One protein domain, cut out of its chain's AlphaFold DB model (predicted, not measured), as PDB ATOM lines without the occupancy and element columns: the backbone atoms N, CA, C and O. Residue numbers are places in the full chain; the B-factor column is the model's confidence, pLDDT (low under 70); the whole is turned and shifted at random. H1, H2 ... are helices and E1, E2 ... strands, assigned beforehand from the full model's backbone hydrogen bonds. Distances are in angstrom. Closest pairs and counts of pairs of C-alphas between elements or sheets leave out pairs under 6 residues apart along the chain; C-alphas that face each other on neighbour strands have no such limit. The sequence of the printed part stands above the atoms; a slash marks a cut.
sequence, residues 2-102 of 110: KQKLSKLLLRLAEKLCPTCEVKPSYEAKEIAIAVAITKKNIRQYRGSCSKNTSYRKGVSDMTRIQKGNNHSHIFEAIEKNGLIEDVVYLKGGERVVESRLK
ATOM      1  N   LYS A   2     -19.845 -33.860  -3.614       51.97
ATOM      2  CA  LYS A   2     -21.025 -33.393  -2.847       51.97
ATOM      3  C   LYS A   2     -22.321 -34.209  -3.059       51.97
ATOM      4  O   LYS A   2     -23.046 -34.448  -2.104       51.97
ATOM      5  N   GLN A   3     -22.563 -34.722  -4.271       58.31
ATOM      6  CA  GLN A   3     -23.765 -35.513  -4.599       58.31
ATOM      7  C   GLN A   3     -23.816 -36.917  -3.968       58.31
ATOM      8  O   GLN A   3     -24.897 -37.446  -3.729       58.31
ATOM      9  N   LYS A   4     -22.663 -37.560  -3.723       69.44
ATOM     10  CA  LYS A   4     -22.641 -38.887  -3.075       69.44
ATOM     11  C   LYS A   4     -22.960 -38.760  -1.583       69.44
ATOM     12  O   LYS A   4     -23.687 -39.588  -1.046       69.44
ATOM     13  N   LEU A   5     -22.468 -37.690  -0.954       70.94
ATOM     14  CA  LEU A   5     -22.732 -37.381   0.449       70.94
ATOM     15  C   LEU A   5     -24.198 -36.983   0.673       70.94
ATOM     16  O   LEU A   5     -24.823 -37.480   1.601       70.94
ATOM     17  N   SER A   6     -24.779 -36.161  -0.211       64.94
ATOM     18  CA  SER A   6     -26.192 -35.771  -0.101       64.94
ATOM     19  C   SER A   6     -27.139 -36.969  -0.214       64.94
ATOM     20  O   SER A   6     -28.060 -37.089   0.585       64.94
ATOM     21  N   LYS A   7     -26.881 -37.908  -1.133       75.44
ATOM     22  CA  LYS A   7     -27.663 -39.153  -1.245       75.44
ATOM     23  C   LYS A   7     -27.571 -40.025   0.009       75.44
ATOM     24  O   LYS A   7     -28.558 -40.650   0.382       75.44
ATOM     25  N   LEU A   8     -26.400 -40.078   0.645       80.06
ATOM     26  CA  LEU A   8     -26.213 -40.819   1.893       80.06
ATOM     27  C   LEU A   8     -27.025 -40.191   3.037       80.06
ATOM     28  O   LEU A   8     -27.702 -40.905   3.769       80.06
ATOM     29  N   LEU A   9     -26.993 -38.859   3.149       76.75
ATOM     30  CA  LEU A   9     -27.733 -38.108   4.165       76.75
ATOM     31  C   LEU A   9     -29.251 -38.216   3.979       76.75
ATOM     32  O   LEU A   9     -29.963 -38.406   4.959       76.75
ATOM     33  N   LEU A  10     -29.742 -38.172   2.737       72.25
ATOM     34  CA  LEU A  10     -31.165 -38.359   2.431       72.25
ATOM     35  C   LEU A  10     -31.661 -39.749   2.845       72.25
ATOM     36  O   LEU A  10     -32.676 -39.854   3.521       72.25
ATOM     37  N   ARG A  11     -30.895 -40.807   2.547       79.19
ATOM     38  CA  ARG A  11     -31.236 -42.180   2.968       79.19
ATOM     39  C   ARG A  11     -31.273 -42.354   4.487       79.19
ATOM     40  O   ARG A  11     -32.045 -43.158   5.000       79.19
ATOM     41  N   LEU A  12     -30.407 -41.641   5.208       79.81
ATOM     42  CA  LEU A  12     -30.421 -41.626   6.672       79.81
ATOM     43  C   LEU A  12     -31.644 -40.874   7.209       79.81
ATOM     44  O   LEU A  12     -32.293 -41.362   8.129       79.81
ATOM     45  N   ALA A  13     -31.981 -39.730   6.611       73.12
ATOM     46  CA  ALA A  13     -33.149 -38.939   6.983       73.12
ATOM     47  C   ALA A  13     -34.466 -39.700   6.749       73.12
ATOM     48  O   ALA A  13     -35.306 -39.729   7.643       73.12
ATOM     49  N   GLU A  14     -34.604 -40.392   5.613       72.12
ATOM     50  CA  GLU A  14     -35.756 -41.255   5.299       72.12
ATOM     51  C   GLU A  14     -35.929 -42.395   6.317       72.12
ATOM     52  O   GLU A  14     -37.049 -42.714   6.707       72.12
ATOM     53  N   LYS A  15     -34.825 -42.994   6.791       78.44
ATOM     54  CA  LYS A  15     -34.864 -44.053   7.815       78.44
ATOM     55  C   LYS A  15     -35.282 -43.548   9.194       78.44
ATOM     56  O   LYS A  15     -35.933 -44.282   9.929       78.44
ATOM     57  N   LEU A  16     -34.849 -42.346   9.565       74.75
ATOM     58  CA  LEU A  16     -35.120 -41.766  10.883       74.75
ATOM     59  C   LEU A  16     -36.503 -41.112  10.952       74.75
ATOM     60  O   LEU A  16     -37.121 -41.102  12.011       74.75
ATOM     61  N   CYS A  17     -36.982 -40.564   9.836       61.34
ATOM     62  CA  CYS A  17     -38.245 -39.851   9.754       61.34
ATOM     63  C   CYS A  17     -38.949 -40.196   8.428       61.34
ATOM     64  O   CYS A  17     -38.669 -39.571   7.404       61.34
ATOM     65  N   PRO A  18     -39.887 -41.163   8.425       66.19
ATOM     66  CA  PRO A  18     -40.572 -41.608   7.205       66.19
ATOM     67  C   PRO A  18     -41.433 -40.521   6.544       66.19
ATOM     68  O   PRO A  18     -41.787 -40.636   5.377       66.19
ATOM     69  N   THR A  19     -41.768 -39.455   7.277       62.28
ATOM     70  CA  THR A  19     -42.492 -38.276   6.773       62.28
ATOM     71  C   THR A  19     -41.569 -37.235   6.131       62.28
ATOM     72  O   THR A  19     -42.007 -36.128   5.821       62.28
ATOM     73  N   CYS A  20     -40.276 -37.536   5.974       51.03
ATOM     74  CA  CYS A  20     -39.316 -36.639   5.345       51.03
ATOM     75  C   CYS A  20     -39.597 -36.532   3.838       51.03
ATOM     76  O   CYS A  20     -39.233 -37.402   3.050       51.03
ATOM     77  N   GLU A  21     -40.247 -35.445   3.421       56.69
ATOM     78  CA  GLU A  21     -40.416 -35.129   2.004       56.69
ATOM     79  C   GLU A  21     -39.113 -34.562   1.428       56.69
ATOM     80  O   GLU A  21     -38.722 -33.423   1.704       56.69
ATOM     81  N   VAL A  22     -38.451 -35.336   0.568       53.00
ATOM     82  CA  VAL A  22     -37.325 -34.838  -0.225       53.00
ATOM     83  C   VAL A  22     -37.879 -33.912  -1.303       53.00
ATOM     84  O   VAL A  22     -38.514 -34.361  -2.255       53.00
ATOM     85  N   LYS A  23     -37.642 -32.604  -1.166       55.66
ATOM     86  CA  LYS A  23     -38.050 -31.594  -2.154       55.66
ATOM     87  C   LYS A  23     -36.833 -31.128  -2.961       55.66
ATOM     88  O   LYS A  23     -36.243 -30.101  -2.636       55.66
ATOM     89  N   PRO A  24     -36.423 -31.862  -4.014       51.31
ATOM     90  CA  PRO A  24     -35.183 -31.608  -4.757       51.31
ATOM     91  C   PRO A  24     -35.144 -30.254  -5.488       51.31
ATOM     92  O   PRO A  24     -34.104 -29.876  -6.015       51.31
ATOM     93  N   SER A  25     -36.262 -29.526  -5.523       45.97
ATOM     94  CA  SER A  25     -36.412 -28.192  -6.113       45.97
ATOM     95  C   SER A  25     -36.253 -27.033  -5.116       45.97
ATOM     96  O   SER A  25     -36.451 -25.880  -5.496       45.97
ATOM     97  N   TYR A  26     -35.937 -27.312  -3.850       41.44
ATOM     98  CA  TYR A  26     -35.845 -26.299  -2.801       41.44
ATOM     99  C   TYR A  26     -34.372 -25.957  -2.544       41.44
ATOM    100  O   TYR A  26     -33.622 -26.767  -2.008       41.44
ATOM    101  N   GLU A  27     -33.959 -24.743  -2.911       44.38
ATOM    102  CA  GLU A  27     -32.705 -24.149  -2.436       44.38
ATOM    103  C   GLU A  27     -32.986 -23.273  -1.214       44.38
ATOM    104  O   GLU A  27     -33.922 -22.467  -1.211       44.38
ATOM    105  N   ALA A  28     -32.173 -23.429  -0.168       47.00
ATOM    106  CA  ALA A  28     -32.240 -22.583   1.015       47.00
ATOM    107  C   ALA A  28     -31.950 -21.126   0.618       47.00
ATOM    108  O   ALA A  28     -30.874 -20.821   0.106       47.00
ATOM    109  N   LYS A  29     -32.909 -20.223   0.850       46.94
ATOM    110  CA  LYS A  29     -32.682 -18.780   0.727       46.94
ATOM    111  C   LYS A  29     -32.259 -18.228   2.076       46.94
ATOM    112  O   LYS A  29     -32.999 -18.330   3.050       46.94
ATOM    113  N   GLU A  30     -31.072 -17.645   2.116       53.75
ATOM    114  CA  GLU A  30     -30.544 -16.988   3.302       53.75
ATOM    115  C   GLU A  30     -31.129 -15.574   3.412       53.75
ATOM    116  O   GLU A  30     -31.000 -14.762   2.496       53.75
ATOM    117  N   ILE A  31     -31.802 -15.286   4.527       58.72
ATOM    118  CA  ILE A  31     -32.180 -13.923   4.909       58.72
ATOM    119  C   ILE A  31     -31.118 -13.446   5.893       58.72
ATOM    120  O   ILE A  31     -31.000 -13.992   6.990       58.72
ATOM    121  N   ALA A  32     -30.340 -12.441   5.499       62.44
ATOM    122  CA  ALA A  32     -29.264 -11.899   6.315       62.44
ATOM    123  C   ALA A  32     -29.568 -10.455   6.725       62.44
ATOM    124  O   ALA A  32     -29.881  -9.608   5.892       62.44
ATOM    125  N   ILE A  33     -29.415 -10.168   8.018       71.12
ATOM    126  CA  ILE A  33     -29.368  -8.809   8.560       71.12
ATOM    127  C   ILE A  33     -27.952  -8.581   9.081       71.12
ATOM    128  O   ILE A  33     -27.477  -9.298   9.964       71.12
ATOM    129  N   ALA A  34     -27.274  -7.574   8.533       78.12
ATOM    130  CA  ALA A  34     -25.938  -7.174   8.948       78.12
ATOM    131  C   ALA A  34     -25.986  -5.773   9.561       78.12
ATOM    132  O   ALA A  34     -26.446  -4.825   8.933       78.12
ATOM    133  N   VAL A  35     -25.481  -5.642  10.788       84.25
ATOM    134  CA  VAL A  35     -25.389  -4.356  11.490       84.25
ATOM    135  C   VAL A  35     -23.942  -4.112  11.882       84.25
ATOM    136  O   VAL A  35     -23.312  -4.938  12.547       84.25
ATOM    137  N   ALA A  36     -23.403  -2.971  11.460       87.88
ATOM    138  CA  ALA A  36     -22.033  -2.586  11.759       87.88
ATOM    139  C   ALA A  36     -21.897  -2.100  13.212       87.88
ATOM    140  O   ALA A  36     -22.544  -1.139  13.635       87.88
ATOM    141  N   ILE A  37     -20.993  -2.720  13.973       89.38
ATOM    142  CA  ILE A  37     -20.624  -2.260  15.316       89.38
ATOM    143  C   ILE A  37     -19.418  -1.327  15.188       89.38
ATOM    144  O   ILE A  37     -18.296  -1.766  14.938       89.38
ATOM    145  N   THR A  38     -19.637  -0.024  15.361       92.25
ATOM    146  CA  THR A  38     -18.568   0.977  15.223       92.25
ATOM    147  C   THR A  38     -17.726   1.114  16.497       92.25
ATOM    148  O   THR A  38     -18.164   0.783  17.605       92.25
ATOM    149  N   LYS A  39     -16.525   1.705  16.375       92.00
ATOM    150  CA  LYS A  39     -15.691   2.080  17.538       92.00
ATOM    151  C   LYS A  39     -16.434   3.005  18.511       92.00
ATOM    152  O   LYS A  39     -16.227   2.900  19.719       92.00
ATOM    153  N   LYS A  40     -17.295   3.896  17.998       93.44
ATOM    154  CA  LYS A  40     -18.125   4.796  18.813       93.44
ATOM    155  C   LYS A  40     -19.119   3.997  19.655       93.44
ATOM    156  O   LYS A  40     -19.165   4.207  20.863       93.44
ATOM    157  N   ASN A  41     -19.801   3.020  19.054       91.06
ATOM    158  CA  ASN A  41     -20.754   2.149  19.750       91.06
ATOM    159  C   ASN A  41     -20.067   1.389  20.898       91.06
ATOM    160  O   ASN A  41     -20.578   1.344  22.013       91.06
ATOM    161  N   ILE A  42     -18.861   0.860  20.656       92.50
ATOM    162  CA  ILE A  42     -18.077   0.144  21.676       92.50
ATOM    163  C   ILE A  42     -17.659   1.079  22.817       92.50
ATOM    164  O   ILE A  42     -17.728   0.700  23.983       92.50
ATOM    165  N   ARG A  43     -17.217   2.308  22.512       91.50
ATOM    166  CA  ARG A  43     -16.855   3.296  23.543       91.50
ATOM    167  C   ARG A  43     -18.065   3.700  24.383       91.50
ATOM    168  O   ARG A  43     -17.941   3.749  25.601       91.50
ATOM    169  N   GLN A  44     -19.210   3.925  23.745       92.75
ATOM    170  CA  GLN A  44     -20.454   4.284  24.420       92.75
ATOM    171  C   GLN A  44     -20.934   3.162  25.348       92.75
ATOM    172  O   GLN A  44     -21.178   3.420  26.521       92.75
ATOM    173  N   TYR A  45     -20.961   1.914  24.868       92.69
ATOM    174  CA  TYR A  45     -21.310   0.745  25.683       92.69
ATOM    175  C   TYR A  45     -20.399   0.587  26.906       92.69
ATOM    176  O   TYR A  45     -20.848   0.308  28.013       92.69
ATOM    177  N   ARG A  46     -19.091   0.788  26.726       92.94
ATOM    178  CA  ARG A  46     -18.139   0.737  27.842       92.94
ATOM    179  C   ARG A  46     -18.387   1.850  28.853       92.94
ATOM    180  O   ARG A  46     -18.267   1.589  30.041       92.94
ATOM    181  N   GLY A  47     -18.733   3.049  28.384       90.88
ATOM    182  CA  GLY A  47     -19.089   4.179  29.241       90.88
ATOM    183  C   GLY A  47     -20.385   3.964  30.025       90.88
ATOM    184  O   GLY A  47     -20.515   4.499  31.117       90.88
ATOM    185  N   SER A  48     -21.317   3.154  29.511       91.44
ATOM    186  CA  SER A  48     -22.556   2.801  30.216       91.44
ATOM    187  C   SER A  48     -22.410   1.616  31.177       91.44
ATOM    188  O   SER A  48     -23.346   1.301  31.907       91.44
ATOM    189  N   CYS A  49     -21.273   0.913  31.174       88.88
ATOM    190  CA  CYS A  49     -21.016  -0.177  32.112       88.88
ATOM    191  C   CYS A  49     -20.568   0.386  33.468       88.88
ATOM    192  O   CYS A  49     -19.675   1.223  33.526       88.88
ATOM    193  N   SER A  50     -21.105  -0.142  34.569       74.19
ATOM    194  CA  SER A  50     -20.732   0.269  35.936       74.19
ATOM    195  C   SER A  50     -19.305  -0.121  36.353       74.19
ATOM    196  O   SER A  50     -18.819   0.308  37.396       74.19
ATOM    197  N   LYS A  51     -18.619  -0.944  35.552       75.88
ATOM    198  CA  LYS A  51     -17.230  -1.375  35.754       75.88
ATOM    199  C   LYS A  51     -16.374  -0.926  34.573       75.88
ATOM    200  O   LYS A  51     -16.883  -0.805  33.461       75.88
ATOM    201  N   ASN A  52     -15.065  -0.773  34.800       77.44
ATOM    202  CA  ASN A  52     -14.057  -0.498  33.766       77.44
ATOM    203  C   ASN A  52     -13.940  -1.662  32.763       77.44
ATOM    204  O   ASN A  52     -12.984  -2.438  32.762       77.44
ATOM    205  N   THR A  53     -14.935  -1.798  31.890       88.44
ATOM    206  CA  THR A  53     -14.986  -2.812  30.843       88.44
ATOM    207  C   THR A  53     -13.856  -2.552  29.851       88.44
ATOM    208  O   THR A  53     -13.737  -1.464  29.273       88.44
ATOM    209  N   SER A  54     -12.996  -3.548  29.632       91.25
ATOM    210  CA  SER A  54     -11.920  -3.448  28.641       91.25
ATOM    211  C   SER A  54     -12.489  -3.311  27.227       91.25
ATOM    212  O   SER A  54     -13.613  -3.732  26.947       91.25
ATOM    213  N   TYR A  55     -11.713  -2.742  26.301       92.06
ATOM    214  CA  TYR A  55     -12.156  -2.615  24.910       92.06
ATOM    215  C   TYR A  55     -12.505  -3.976  24.292       92.06
ATOM    216  O   TYR A  55     -13.559  -4.126  23.678       92.06
ATOM    217  N   ARG A  56     -11.670  -4.994  24.543       92.06
ATOM    218  CA  ARG A  56     -11.890  -6.373  24.082       92.06
ATOM    219  C   ARG A  56     -13.208  -6.953  24.598       92.06
ATOM    220  O   ARG A  56     -13.939  -7.581  23.836       92.06
ATOM    221  N   LYS A  57     -13.526  -6.727  25.875       92.56
ATOM    222  CA  LYS A  57     -14.789  -7.185  26.463       92.56
ATOM    223  C   LYS A  57     -15.985  -6.442  25.860       92.56
ATOM    224  O   LYS A  57     -16.946  -7.090  25.467       92.56
ATOM    225  N   GLY A  58     -15.869  -5.127  25.661       93.19
ATOM    226  CA  GLY A  58     -16.896  -4.321  24.997       93.19
ATOM    227  C   GLY A  58     -17.207  -4.775  23.566       93.19
ATOM    228  O   GLY A  58     -18.373  -4.834  23.196       93.19
ATOM    229  N   VAL A  59     -16.194  -5.158  22.780       93.81
ATOM    230  CA  VAL A  59     -16.402  -5.767  21.451       93.81
ATOM    231  C   VAL A  59     -17.208  -7.060  21.573       93.81
ATOM    232  O   VAL A  59     -18.238  -7.200  20.923       93.81
ATOM    233  N   SER A  60     -16.762  -7.981  22.433       95.06
ATOM    234  CA  SER A  60     -17.415  -9.283  22.625       95.06
ATOM    235  C   SER A  60     -18.878  -9.143  23.060       95.06
ATOM    236  O   SER A  60     -19.753  -9.807  22.499       95.06
ATOM    237  N   ASP A  61     -19.155  -8.252  24.011       94.31
ATOM    238  CA  ASP A  61     -20.505  -8.030  24.518       94.31
ATOM    239  C   ASP A  61     -21.408  -7.370  23.476       94.31
ATOM    240  O   ASP A  61     -22.519  -7.847  23.262       94.31
ATOM    241  N   MET A  62     -20.919  -6.351  22.763       93.25
ATOM    242  CA  MET A  62     -21.675  -5.714  21.682       93.25
ATOM    243  C   MET A  62     -21.982  -6.689  20.544       93.25
ATOM    244  O   MET A  62     -23.094  -6.681  20.024       93.25
ATOM    245  N   THR A  63     -21.044  -7.568  20.172       92.81
ATOM    246  CA  THR A  63     -21.304  -8.622  19.179       92.81
ATOM    247  C   THR A  63     -22.402  -9.567  19.648       92.81
ATOM    248  O   THR A  63     -23.283  -9.918  18.866       92.81
ATOM    249  N   ARG A  64     -22.381  -9.974  20.922       93.94
ATOM    250  CA  ARG A  64     -23.428 -10.826  21.499       93.94
ATOM    251  C   ARG A  64     -24.791 -10.128  21.493       93.94
ATOM    252  O   ARG A  64     -25.765 -10.739  21.071       93.94
ATOM    253  N   ILE A  65     -24.845  -8.865  21.919       92.56
ATOM    254  CA  ILE A  65     -26.073  -8.055  21.931       92.56
ATOM    255  C   ILE A  65     -26.628  -7.919  20.511       92.56
ATOM    256  O   ILE A  65     -27.797  -8.207  20.278       92.56
ATOM    257  N   GLN A  66     -25.781  -7.566  19.540       92.31
ATOM    258  CA  GLN A  66     -26.225  -7.380  18.161       92.31
ATOM    259  C   GLN A  66     -26.720  -8.681  17.521       92.31
ATOM    260  O   GLN A  66     -27.678  -8.646  16.759       92.31
ATOM    261  N   LYS A  67     -26.116  -9.834  17.848       89.50
ATOM    262  CA  LYS A  67     -26.646 -11.142  17.427       89.50
ATOM    263  C   LYS A  67     -28.066 -11.365  17.951       89.50
ATOM    264  O   LYS A  67     -28.929 -11.753  17.174       89.50
ATOM    265  N   GLY A  68     -28.307 -11.073  19.231       88.50
ATOM    266  CA  GLY A  68     -29.645 -11.138  19.826       88.50
ATOM    267  C   GLY A  68     -30.643 -10.229  19.106       88.50
ATOM    268  O   GLY A  68     -31.687 -10.698  18.670       88.50
ATOM    269  N   ASN A  69     -30.274  -8.964  18.882       89.69
ATOM    270  CA  ASN A  69     -31.126  -8.003  18.176       89.69
ATOM    271  C   ASN A  69     -31.427  -8.442  16.737       89.69
ATOM    272  O   ASN A  69     -32.566  -8.354  16.292       89.69
ATOM    273  N   ASN A  70     -30.426  -8.951  16.011       86.88
ATOM    274  CA  ASN A  70     -30.623  -9.458  14.654       86.88
ATOM    275  C   ASN A  70     -31.613 -10.627  14.637       86.88
ATOM    276  O   ASN A  70     -32.472 -10.662  13.762       86.88
ATOM    277  N   HIS A  71     -31.523 -11.559  15.594       86.31
ATOM    278  CA  HIS A  71     -32.491 -12.651  15.702       86.31
ATOM    279  C   HIS A  71     -33.906 -12.113  15.937       86.31
ATOM    280  O   HIS A  71     -34.815 -12.495  15.204       86.31
ATOM    281  N   SER A  72     -34.086 -11.193  16.889       86.94
ATOM    282  CA  SER A  72     -35.394 -10.581  17.155       86.94
ATOM    283  C   SER A  72     -35.964  -9.881  15.922       86.94
ATOM    284  O   SER A  72     -37.114 -10.111  15.579       86.94
ATOM    285  N   HIS A  73     -35.156  -9.106  15.191       83.00
ATOM    286  CA  HIS A  73     -35.614  -8.435  13.971       83.00
ATOM    287  C   HIS A  73     -35.981  -9.405  12.846       83.00
ATOM    288  O   HIS A  73     -36.911  -9.131  12.092       83.00
ATOM    289  N   ILE A  74     -35.278 -10.535  12.721       81.50
ATOM    290  CA  ILE A  74     -35.658 -11.591  11.775       81.50
ATOM    291  C   ILE A  74     -37.032 -12.153  12.152       81.50
ATOM    292  O   ILE A  74     -37.893 -12.251  11.283       81.50
ATOM    293  N   PHE A  75     -37.260 -12.477  13.428       82.62
ATOM    294  CA  PHE A  75     -38.558 -12.973  13.893       82.62
ATOM    295  C   PHE A  75     -39.678 -11.947  13.697       82.62
ATOM    296  O   PHE A  75     -40.702 -12.282  13.110       82.62
ATOM    297  N   GLU A  76     -39.457 -10.689  14.078       83.88
ATOM    298  CA  GLU A  76     -40.417  -9.601  13.853       83.88
ATOM    299  C   GLU A  76     -40.742  -9.423  12.367       83.88
ATOM    300  O   GLU A  76     -41.891  -9.187  12.003       83.88
ATOM    301  N   ALA A  77     -39.738  -9.516  11.490       76.31
ATOM    302  CA  ALA A  77     -39.951  -9.419  10.052       76.31
ATOM    303  C   ALA A  77     -40.785 -10.597   9.539       76.31
ATOM    304  O   ALA A  77     -41.698 -10.397   8.743       76.31
ATOM    305  N   ILE A  78     -40.502 -11.813  10.001       79.56
ATOM    306  CA  ILE A  78     -41.274 -13.008   9.653       79.56
ATOM    307  C   ILE A  78     -42.741 -12.844  10.085       79.56
ATOM    308  O   ILE A  78     -43.649 -13.067   9.283       79.56
ATOM    309  N   GLU A  79     -42.970 -12.406  11.321       81.69
ATOM    310  CA  GLU A  79     -44.302 -12.220  11.894       81.69
ATOM    311  C   GLU A  79     -45.087 -11.110  11.179       81.69
ATOM    312  O   GLU A  79     -46.199 -11.345  10.708       81.69
ATOM    313  N   LYS A  80     -44.484  -9.928  10.977       78.31
ATOM    314  CA  LYS A  80     -45.115  -8.797  10.264       78.31
ATOM    315  C   LYS A  80     -45.512  -9.123   8.828       78.31
ATOM    316  O   LYS A  80     -46.452  -8.528   8.310       78.31
ATOM    317  N   ASN A  81     -44.796 -10.036   8.174       73.88
ATOM    318  CA  ASN A  81     -45.118 -10.475   6.816       73.88
ATOM    319  C   ASN A  81     -46.152 -11.617   6.782       73.88
ATOM    320  O   ASN A  81     -46.396 -12.173   5.712       73.88
ATOM    321  N   GLY A  82     -46.750 -11.986   7.922       72.50
ATOM    322  CA  GLY A  82     -47.755 -13.050   7.998       72.50
ATOM    323  C   GLY A  82     -47.196 -14.425   7.633       72.50
ATOM    324  O   GLY A  82     -47.925 -15.286   7.140       72.50
ATOM    325  N   LEU A  83     -45.886 -14.621   7.816       74.00
ATOM    326  CA  LEU A  83     -45.220 -15.871   7.470       74.00
ATOM    327  C   LEU A  83     -45.323 -16.906   8.591       74.00
ATOM    328  O   LEU A  83     -44.924 -18.037   8.368       74.00
ATOM    329  N   ILE A  84     -45.853 -16.576   9.769       77.94
ATOM    330  CA  ILE A  84     -46.150 -17.561  10.819       77.94
ATOM    331  C   ILE A  84     -47.658 -17.820  10.855       77.94
ATOM    332  O   ILE A  84     -48.458 -16.891  10.784       77.94
ATOM    333  N   GLU A  85     -48.038 -19.090  10.933       77.94
ATOM    334  CA  GLU A  85     -49.407 -19.551  11.140       77.94
ATOM    335  C   GLU A  85     -49.466 -20.424  12.386       77.94
ATOM    336  O   GLU A  85     -48.811 -21.464  12.453       77.94
ATOM    337  N   ASP A  86     -50.274 -20.010  13.352       85.12
ATOM    338  CA  ASP A  86     -50.491 -20.765  14.575       85.12
ATOM    339  C   ASP A  86     -51.711 -21.673  14.440       85.12
ATOM    340  O   ASP A  86     -52.787 -21.257  14.003       85.12
ATOM    341  N   VAL A  87     -51.549 -22.928  14.847       86.50
ATOM    342  CA  VAL A  87     -52.615 -23.924  14.903       86.50
ATOM    343  C   VAL A  87     -52.705 -24.450  16.326       86.50
ATOM    344  O   VAL A  87     -51.732 -24.954  16.887       86.50
ATOM    345  N   VAL A  88     -53.897 -24.362  16.910       88.94
ATOM    346  CA  VAL A  88     -54.188 -24.909  18.238       88.94
ATOM    347  C   VAL A  88     -55.116 -26.101  18.078       88.94
ATOM    348  O   VAL A  88     -56.165 -25.991  17.446       88.94
ATOM    349  N   TYR A  89     -54.745 -27.243  18.650       90.25
ATOM    350  CA  TYR A  89     -55.546 -28.464  18.567       90.25
ATOM    351  C   TYR A  89     -55.444 -29.310  19.836       90.25
ATOM    352  O   TYR A  89     -54.572 -29.107  20.681       90.25
ATOM    353  N   LEU A  90     -56.376 -30.255  19.982       90.25
ATOM    354  CA  LEU A  90     -56.397 -31.210  21.086       90.25
ATOM    355  C   LEU A  90     -55.799 -32.540  20.632       90.25
ATOM    356  O   LEU A  90     -56.216 -33.096  19.615       90.25
ATOM    357  N   LYS A  91     -54.843 -33.069  21.396       86.81
ATOM    358  CA  LYS A  91     -54.232 -34.379  21.150       86.81
ATOM    359  C   LYS A  91     -54.124 -35.128  22.472       86.81
ATOM    360  O   LYS A  91     -53.437 -34.680  23.376       86.81
ATOM    361  N   GLY A  92     -54.839 -36.247  22.601       85.69
ATOM    362  CA  GLY A  92     -54.825 -37.050  23.832       85.69
ATOM    363  C   GLY A  92     -55.352 -36.321  25.077       85.69
ATOM    364  O   GLY A  92     -54.925 -36.628  26.179       85.69
ATOM    365  N   GLY A  93     -56.248 -35.341  24.910       91.56
ATOM    366  CA  GLY A  93     -56.770 -34.516  26.010       91.56
ATOM    367  C   GLY A  93     -55.927 -33.279  26.338       91.56
ATOM    368  O   GLY A  93     -56.400 -32.401  27.055       91.56
ATOM    369  N   GLU A  94     -54.728 -33.150  25.767       85.81
ATOM    370  CA  GLU A  94     -53.865 -31.984  25.948       85.81
ATOM    371  C   GLU A  94     -54.085 -30.944  24.846       85.81
ATOM    372  O   GLU A  94     -54.310 -31.281  23.679       85.81
ATOM    373  N   ARG A  95     -54.001 -29.660  25.215       90.31
ATOM    374  CA  ARG A  95     -54.040 -28.533  24.276       90.31
ATOM    375  C   ARG A  95     -52.631 -28.269  23.751       90.31
ATOM    376  O   ARG A  95     -51.759 -27.851  24.506       90.31
ATOM    377  N   VAL A  96     -52.432 -28.484  22.455       87.56
ATOM    378  CA  VAL A  96     -51.161 -28.279  21.755       87.56
ATOM    379  C   VAL A  96     -51.234 -26.988  20.947       87.56
ATOM    380  O   VAL A  96     -52.219 -26.749  20.248       87.56
ATOM    381  N   VAL A  97     -50.187 -26.167  21.043       84.69
ATOM    382  CA  VAL A  97     -49.992 -24.962  20.226       84.69
ATOM    383  C   VAL A  97     -48.821 -25.222  19.286       84.69
ATOM    384  O   VAL A  97     -47.710 -25.492  19.739       84.69
ATOM    385  N   GLU A  98     -49.073 -25.173  17.983       81.56
ATOM    386  CA  GLU A  98     -48.081 -25.397  16.935       81.56
ATOM    387  C   GLU A  98     -47.968 -24.145  16.060       81.56
ATOM    388  O   GLU A  98     -48.932 -23.768  15.401       81.56
ATOM    389  N   SER A  99     -46.788 -23.524  16.016       69.38
ATOM    390  CA  SER A  99     -46.489 -22.406  15.111       69.38
ATOM    391  C   SER A  99     -45.775 -22.917  13.859       69.38
ATOM    392  O   SER A  99     -44.754 -23.604  13.948       69.38
ATOM    393  N   ARG A 100     -46.288 -22.579  12.675       76.50
ATOM    394  CA  ARG A 100     -45.773 -23.015  11.367       76.50
ATOM    395  C   ARG A 100     -45.232 -21.832  10.578       76.50
ATOM    396  O   ARG A 100     -45.873 -20.797  10.515       76.50
ATOM    397  N   LEU A 101     -44.092 -21.998   9.911       76.00
ATOM    398  CA  LEU A 101     -43.503 -20.973   9.042       76.00
ATOM    399  C   LEU A 101     -43.898 -21.206   7.567       76.00
ATOM    400  O   LEU A 101     -43.446 -22.165   6.942       76.00
ATOM    401  N   LYS A 102     -44.708 -20.313   6.992       63.38
ATOM    402  CA  LYS A 102     -45.030 -20.212   5.562       63.38
ATOM    403  C   LYS A 102     -43.844 -19.612   4.805       63.38
ATOM    404  O   LYS A 102     -43.512 -18.443   4.961       63.38
TER     405      LYS A 102
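What this domain is: This is residues 2 to 102 of the 110 residues of an uncharacterized protein of Prevotella sp. A2879 (UniProt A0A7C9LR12). A two-stranded hairpin, E1 and E2, is at one end of the long helix H3, and the short helix H2 packs crosswise near the other end of H3. H1 is set off by itself beyond a long link, and the parts share no common core; residues 2 to 9 of H1, 23 to 30 of the link and 90 to 95 at the hairpin's tip stick out. The 101 printed residues hold three named helices and two named strands, in the order H1, H2, H3, E1, E2, and the class is mixed. The sheet, E1 - E2, is antiparallel. The whole is extended, with a radius of gyration of the C-alphas of 21.6 A and spans of 55 by 44 by 25 A.

Where its parts are: E1 is residues 84 to 91, 21.3 A long, and E2 residues 94 to 101, 22.7 A, ending at C-alpha 101 (-43.503, -20.973, 9.042). H3, residues 55 to 80, measures 36.6 A and begins at C-alpha 55 (-12.156, -2.615, 24.910). H2 is residues 39 to 48. H1, residues 2 to 16, measures 21.4 A and begins at C-alpha 2 (-21.025, -33.393, -2.847).

How they stand to each other: E1 and E2 form a hairpin, antiparallel at 157 degrees, with N 87 and O 98 within hydrogen-bond range at 2.8 A. The closest C-alphas of H3 and E1, Ile 78 and Ile 84, are 6.8 A apart. H3 and E2 are only just apart, at 8.3 A. H3 touches H2 with residues 55 to 62 alone, the closest C-alphas being Ile 42 and Gly 58, 5.7 A apart. Their lines are about perpendicular, at 81 degrees. H1 is apart from H2, H3, E1 and E2. In H1, H2 and H3 every O i to N i+4 pair is within hydrogen-bond range.

The domain as a whole: The two C-alphas farthest apart, Lys 40 and Gly 92, are 55.9 A apart. The printed part has no cut. The link from H1 to H2, residues 17 to 38, is long. Mean pLDDT of the printed part is 78.7; residues 2 to 4, 6, 17 to 32, 99 and 102 are under 70.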